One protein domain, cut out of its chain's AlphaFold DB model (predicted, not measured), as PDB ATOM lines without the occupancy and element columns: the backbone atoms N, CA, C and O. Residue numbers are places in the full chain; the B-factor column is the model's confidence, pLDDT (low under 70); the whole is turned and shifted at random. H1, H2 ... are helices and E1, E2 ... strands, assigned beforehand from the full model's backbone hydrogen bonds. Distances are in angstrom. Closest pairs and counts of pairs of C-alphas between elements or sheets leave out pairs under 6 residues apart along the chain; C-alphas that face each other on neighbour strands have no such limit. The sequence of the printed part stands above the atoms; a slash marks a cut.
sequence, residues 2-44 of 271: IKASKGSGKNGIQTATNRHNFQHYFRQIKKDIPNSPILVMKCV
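This is residues 2 to 44 of the 271 residues of the protein "Hypothetical protein" of Rotaria sp. Silwood2 (UniProt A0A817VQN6). A small two-stranded ribbon, E1 beside E2, has one long helix, H2, packed along it and nearer to E1 than to E2; residues 13 to 14 pair with residues 2 to 3 of E1. The one-turn helix H1 lies by the last residues of H2, and the last printed residues, 41 to 44, run on from E2 away from H2. The printed part has 43 residues, with two named strands and two named helices in the order E1, H1, H2, E2; the sheet, E1 - E2, is antiparallel, and the class is mixed, helices and strands. The whole is compact and rounded, with a radius of gyration of the C-alphas of 9.4 A and spans of 25 by 20 by 16 A.

Strand E1 is residues 2 to 4, 7.0 A from first to last C-alpha, and begins at C-alpha 2 at (123.600, 163.833, 181.203). Strand E2 is residues 38 to 40, 6.9 A long, and ends at C-alpha 40 at (119.259, 165.664, 181.458). Helix H2 is residues 19 to 32, 20.1 A long, beginning at C-alpha 19 at (123.866, 164.545, 193.336). Helix H1 is residues 9 to 12, 5.8 A long.

E1 and E2 are antiparallel neighbours, with 154 degrees between their directions. C-alphas 3 and 39 face each other at 5.2 A. N 3 and O 39 are within hydrogen-bond range at 2.9 A, and N 39 and O 3 at 2.8 A. Residues 2 to 3 of E1 also pair antiparallel with residues 13 to 14. The closest C-alphas of E1 and H2 are those of Ala 4 and Ile 29, 6.9 A apart. Those of H2 and E2 are Lys 30 and Ile 38, at 7.7 A. H1 and H2 touch, with residues 29 to 32 of H2 alone; the closest C-alphas are those of Gly 12 and Ile 29, 5.9 A apart. The closest C-alphas of E1 and H1 are those of Ala 4 and Gly 12, at 5.2 A. H1 and E2 are apart. In H2 every O i to N i+4 pair is within hydrogen-bond range; H1, with 4 residues, is too short for such a pair, and its one O i to N i+3 pair is within range.

The two C-alphas farthest apart are those of Asn 35 and Val 44, at 26.7 A. The printed part runs from residue 2 to 44 and has no cut. The links E1 to H1 and H2 to E2 are tight, the link H1 to H2 is short, and no link is long. The mean pLDDT of the printed part is 89.3, and residue 10, in H1, is the one printed residue under 70.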
ATOM      1  N   ILE A   2     123.230 162.472 181.609       92.31
ATOM      2  CA  ILE A   2     123.600 163.833 181.203       92.31
ATOM      3  C   ILE A   2     124.176 163.721 179.787       92.31
ATOM      4  O   ILE A   2     125.115 162.953 179.596       92.31
ATOM      5  N   LYS A   3     123.613 164.435 178.806       90.62
ATOM      6  CA  LYS A   3     124.037 164.386 177.394       90.62
ATOM      7  C   LYS A   3     124.230 165.797 176.849       90.62
ATOM      8  O   LYS A   3     123.313 166.611 176.905       90.62
ATOM      9  N   ALA A   4     125.400 166.085 176.293       92.31
ATOM     10  CA  ALA A   4     125.615 167.271 175.474       92.31
ATOM     11  C   ALA A   4     124.986 167.077 174.086       92.31
ATOM     12  O   ALA A   4     125.191 166.044 173.455       92.31
ATOM     13  N   SER A   5     124.257 168.073 173.580       86.81
ATOM     14  CA  SER A   5     123.614 168.005 172.258       86.81
ATOM     15  C   SER A   5     124.597 167.806 171.104       86.81
ATOM     16  O   SER A   5     124.271 167.115 170.147       86.81
ATOM     17  N   LYS A   6     125.793 168.399 171.188       84.69
ATOM     18  CA  LYS A   6     126.860 168.264 170.180       84.69
ATOM     19  C   LYS A   6     127.860 167.150 170.520       84.69
ATOM     20  O   LYS A   6     128.900 167.053 169.878       84.69
ATOM     21  N   GLY A   7     127.585 166.357 171.556       78.31
ATOM     22  CA  GLY A   7     128.481 165.324 172.059       78.31
ATOM     23  C   GLY A   7     127.994 163.916 171.758       78.31
ATOM     24  O   GLY A   7     126.815 163.604 171.920       78.31
ATOM     25  N   SER A   8     128.924 163.042 171.388       70.25
ATOM     26  CA  SER A   8     128.721 161.597 171.289       70.25
ATOM     27  C   SER A   8     129.738 160.857 172.166       70.25
ATOM     28  O   SER A   8     130.725 161.434 172.632       70.25
ATOM     29  N   GLY A   9     129.479 159.579 172.446       71.44
ATOM     30  CA  GLY A   9     130.399 158.734 173.213       71.44
ATOM     31  C   GLY A   9     130.614 159.176 174.669       71.44
ATOM     32  O   GLY A   9     129.812 159.909 175.248       71.44
ATOM     33  N   LYS A  10     131.709 158.698 175.277       69.19
ATOM     34  CA  LYS A  10     132.015 158.880 176.712       69.19
ATOM     35  C   LYS A  10     132.324 160.335 177.100       69.19
ATOM     36  O   LYS A  10     132.135 160.709 178.254       69.19
ATOM     37  N   ASN A  11     132.752 161.161 176.145       76.06
ATOM     38  CA  ASN A  11     133.101 162.566 176.394       76.06
ATOM     39  C   ASN A  11     131.861 163.477 176.436       76.06
ATOM     40  O   ASN A  11     131.872 164.515 177.088       76.06
ATOM     41  N   GLY A  12     130.772 163.086 175.764       81.75
ATOM     42  CA  GLY A  12     129.531 163.866 175.708       81.75
ATOM     43  C   GLY A  12     128.371 163.312 176.526       81.75
ATOM     44  O   GLY A  12     127.345 163.986 176.636       81.75
ATOM     45  N   ILE A  13     128.497 162.098 177.070       87.50
ATOM     46  CA  ILE A  13     127.409 161.379 177.738       87.50
ATOM     47  C   ILE A  13     127.922 160.760 179.039       87.50
ATOM     48  O   ILE A  13     128.870 159.981 179.023       87.50
ATOM     49  N   GLN A  14     127.273 161.082 180.161       89.75
ATOM     50  CA  GLN A  14     127.614 160.547 181.483       89.75
ATOM     51  C   GLN A  14     126.372 160.113 182.267       89.75
ATOM     52  O   GLN A  14     125.313 160.749 182.210       89.75
ATOM     53  N   THR A  15     126.509 159.054 183.062       90.44
ATOM     54  CA  THR A  15     125.446 158.564 183.949       90.44
ATOM     55  C   THR A  15     125.768 158.924 185.393       90.44
ATOM     56  O   THR A  15     126.745 158.457 185.963       90.44
ATOM     57  N   ALA A  16     124.926 159.763 185.998       91.50
ATOM     58  CA  ALA A  16     125.024 160.132 187.405       91.50
ATOM     59  C   ALA A  16     123.926 159.431 188.213       91.50
ATOM     60  O   ALA A  16     122.746 159.600 187.908       91.50
ATOM     61  N   THR A  17     124.314 158.693 189.256       90.94
ATOM     62  CA  THR A  17     123.399 157.996 190.182       90.94
ATOM     63  C   THR A  17     123.124 158.781 191.467       90.94
ATOM     64  O   THR A  17     122.220 158.440 192.221       90.94
ATOM     65  N   ASN A  18     123.880 159.852 191.728       93.38
ATOM     66  CA  ASN A  18     123.707 160.715 192.894       93.38
ATOM     67  C   ASN A  18     124.051 162.183 192.574       93.38
ATOM     68  O   ASN A  18     124.638 162.502 191.533       93.38
ATOM     69  N   ARG A  19     123.690 163.090 193.492       94.50
ATOM     70  CA  ARG A  19     123.866 164.545 193.336       94.50
ATOM     71  C   ARG A  19     125.331 164.966 193.201       94.50
ATOM     72  O   ARG A  19     125.621 165.880 192.431       94.50
ATOM     73  N   HIS A  20     126.235 164.326 193.938       93.56
ATOM     74  CA  HIS A  20     127.661 164.652 193.910       93.56
ATOM     75  C   HIS A  20     128.262 164.351 192.528       93.56
ATOM     76  O   HIS A  20     128.828 165.234 191.880       93.56
ATOM     77  N   ASN A  21     128.030 163.138 192.023       93.44
ATOM     78  CA  ASN A  21     128.495 162.703 190.708       93.44
ATOM     79  C   ASN A  21     127.872 163.543 189.588       93.44
ATOM     80  O   ASN A  21     128.555 163.893 188.629       93.44
ATOM     81  N   PHE A  22     126.602 163.944 189.730       95.12
ATOM     82  CA  PHE A  22     125.955 164.838 188.769       95.12
ATOM     83  C   PHE A  22     126.706 166.166 188.615       95.12
ATOM     84  O   PHE A  22     126.985 166.583 187.493       95.12
ATOM     85  N   GLN A  23     127.064 166.825 189.724       95.19
ATOM     86  CA  GLN A  23     127.793 168.098 189.678       95.19
ATOM     87  C   GLN A  23     129.168 167.948 189.024       95.19
ATOM     88  O   GLN A  23     129.572 168.814 188.244       95.19
ATOM     89  N   HIS A  24     129.869 166.854 189.330       94.81
ATOM     90  CA  HIS A  24     131.162 166.540 188.737       94.81
ATOM     91  C   HIS A  24     131.050 166.357 187.214       94.81
ATOM     92  O   HIS A  24     131.658 167.117 186.459       94.81
ATOM     93  N   TYR A  25     130.195 165.436 186.758       94.75
ATOM     94  CA  TYR A  25     130.037 165.134 185.335       94.75
ATOM     95  C   TYR A  25     129.464 166.297 184.528       94.75
ATOM     96  O   TYR A  25     129.879 166.522 183.396       94.75
ATOM     97  N   PHE A  26     128.548 167.083 185.099       94.94
ATOM     98  CA  PHE A  26     128.013 168.260 184.418       94.94
ATOM     99  C   PHE A  26     129.109 169.295 184.126       94.94
ATOM    100  O   PHE A  26     129.176 169.838 183.023       94.94
ATOM    101  N   ARG A  27     129.996 169.559 185.099       94.75
ATOM    102  CA  ARG A  27     131.136 170.472 184.909       94.75
ATOM    103  C   ARG A  27     132.132 169.920 183.895       94.75
ATOM    104  O   ARG A  27     132.623 170.691 183.076       94.75
ATOM    105  N   GLN A  28     132.395 168.615 183.945       93.44
ATOM    106  CA  GLN A  28     133.271 167.938 182.995       93.44
ATOM    107  C   GLN A  28     132.744 168.073 181.560       93.44
ATOM    108  O   GLN A  28     133.423 168.660 180.728       93.44
ATOM    109  N   ILE A  29     131.499 167.663 181.293       94.12
ATOM    110  CA  ILE A  29     130.889 167.759 179.955       94.12
ATOM    111  C   ILE A  29     130.889 169.207 179.446       94.12
ATOM    112  O   ILE A  29     131.187 169.454 178.280       94.12
ATOM    113  N   LYS A  30     130.583 170.185 180.310       93.75
ATOM    114  CA  LYS A  30     130.592 171.608 179.933       93.75
ATOM    115  C   LYS A  30     131.985 172.103 179.525       93.75
ATOM    116  O   LYS A  30     132.081 172.995 178.684       93.75
ATOM    117  N   LYS A  31     133.040 171.564 180.143       93.69
ATOM    118  CA  LYS A  31     134.434 171.883 179.815       93.69
ATOM    119  C   LYS A  31     134.865 171.198 178.519       93.69
ATOM    120  O   LYS A  31     135.468 171.854 177.677       93.69
ATOM    121  N   ASP A  32     134.543 169.917 178.373       92.62
ATOM    122  CA  ASP A  32     134.974 169.092 177.243       92.62
ATOM    123  C   ASP A  32     134.244 169.481 175.946       92.62
ATOM    124  O   ASP A  32     134.821 169.412 174.863       92.62
ATOM    125  N   ILE A  33     132.987 169.936 176.049       92.69
ATOM    126  CA  ILE A  33     132.152 170.337 174.908       92.69
ATOM    127  C   ILE A  33     131.613 171.759 175.130       92.69
ATOM    128  O   ILE A  33     130.424 171.955 175.430       92.69
ATOM    129  N   PRO A  34     132.476 172.782 174.994       90.94
ATOM    130  CA  PRO A  34     132.077 174.165 175.196       90.94
ATOM    131  C   PRO A  34     130.986 174.566 174.193       90.94
ATOM    132  O   PRO A  34     130.968 174.128 173.042       90.94
ATOM    133  N   ASN A  35     130.057 175.423 174.625       91.94
ATOM    134  CA  ASN A  35     128.947 175.931 173.802       91.94
ATOM    135  C   ASN A  35     128.016 174.846 173.218       91.94
ATOM    136  O   ASN A  35     127.326 175.074 172.214       91.94
ATOM    137  N   SER A  36     127.973 173.663 173.837       93.31
ATOM    138  CA  SER A  36     126.900 172.697 173.618       93.31
ATOM    139  C   SER A  36     125.828 172.853 174.695       93.31
ATOM    140  O   SER A  36     126.156 172.824 175.882       93.31
ATOM    141  N   PRO A  37     124.539 172.939 174.322       94.25
ATOM    142  CA  PRO A  37     123.459 172.698 175.266       94.25
ATOM    143  C   PRO A  37     123.629 171.321 175.928       94.25
ATOM    144  O   PRO A  37     124.122 170.378 175.296       94.25
ATOM    145  N   ILE A  38     123.251 171.219 177.203       93.25
ATOM    146  CA  ILE A  38     123.311 169.979 177.985       93.25
ATOM    147  C   ILE A  38     121.892 169.615 178.407       93.25
ATOM    148  O   ILE A  38     121.181 170.426 178.997       93.25
ATOM    149  N   LEU A  39     121.505 168.379 178.114       91.75
ATOM    150  CA  LEU A  39     120.216 167.791 178.440       91.75
ATOM    151  C   LEU A  39     120.385 166.791 179.583       91.75
ATOM    152  O   LEU A  39     121.389 166.077 179.670       91.75
ATOM    153  N   VAL A  40     119.369 166.705 180.436       91.62
ATOM    154  CA  VAL A  40     119.259 165.664 181.458       91.62
ATOM    155  C   VAL A  40     118.049 164.812 181.121       91.62
ATOM    156  O   VAL A  40     116.952 165.327 180.937       91.62
ATOM    157  N   MET A  41     118.256 163.504 181.038       88.25
ATOM    158  CA  MET A  41     117.208 162.532 180.735       88.25
ATOM    159  C   MET A  41     117.223 161.393 181.748       88.25
ATOM    160  O   MET A  41     118.270 161.075 182.332       88.25
ATOM    161  N   LYS A  42     116.058 160.776 181.964       87.38
ATOM    162  CA  LYS A  42     115.939 159.576 182.795       87.38
ATOM    163  C   LYS A  42     116.860 158.492 182.222       87.38
ATOM    164  O   LYS A  42     116.854 158.252 181.020       87.38
ATOM    165  N   CYS A  43     117.694 157.899 183.076       85.62
ATOM    166  CA  CYS A  43     118.453 156.708 182.698       85.62
ATOM    167  C   CYS A  43     117.488 155.526 182.725       85.62
ATOM    168  O   CYS A  43     116.724 155.405 183.684       85.62
ATOM    169  N   VAL A  44     117.490 154.715 181.673       82.56
ATOM    170  CA  VAL A  44     116.725 153.471 181.635       82.56
ATOM    171  C   VAL A  44     117.739 152.344 181.555       82.56
ATOM    172  O   VAL A  44     118.580 152.335 180.656       82.56
TER     173      VAL A  44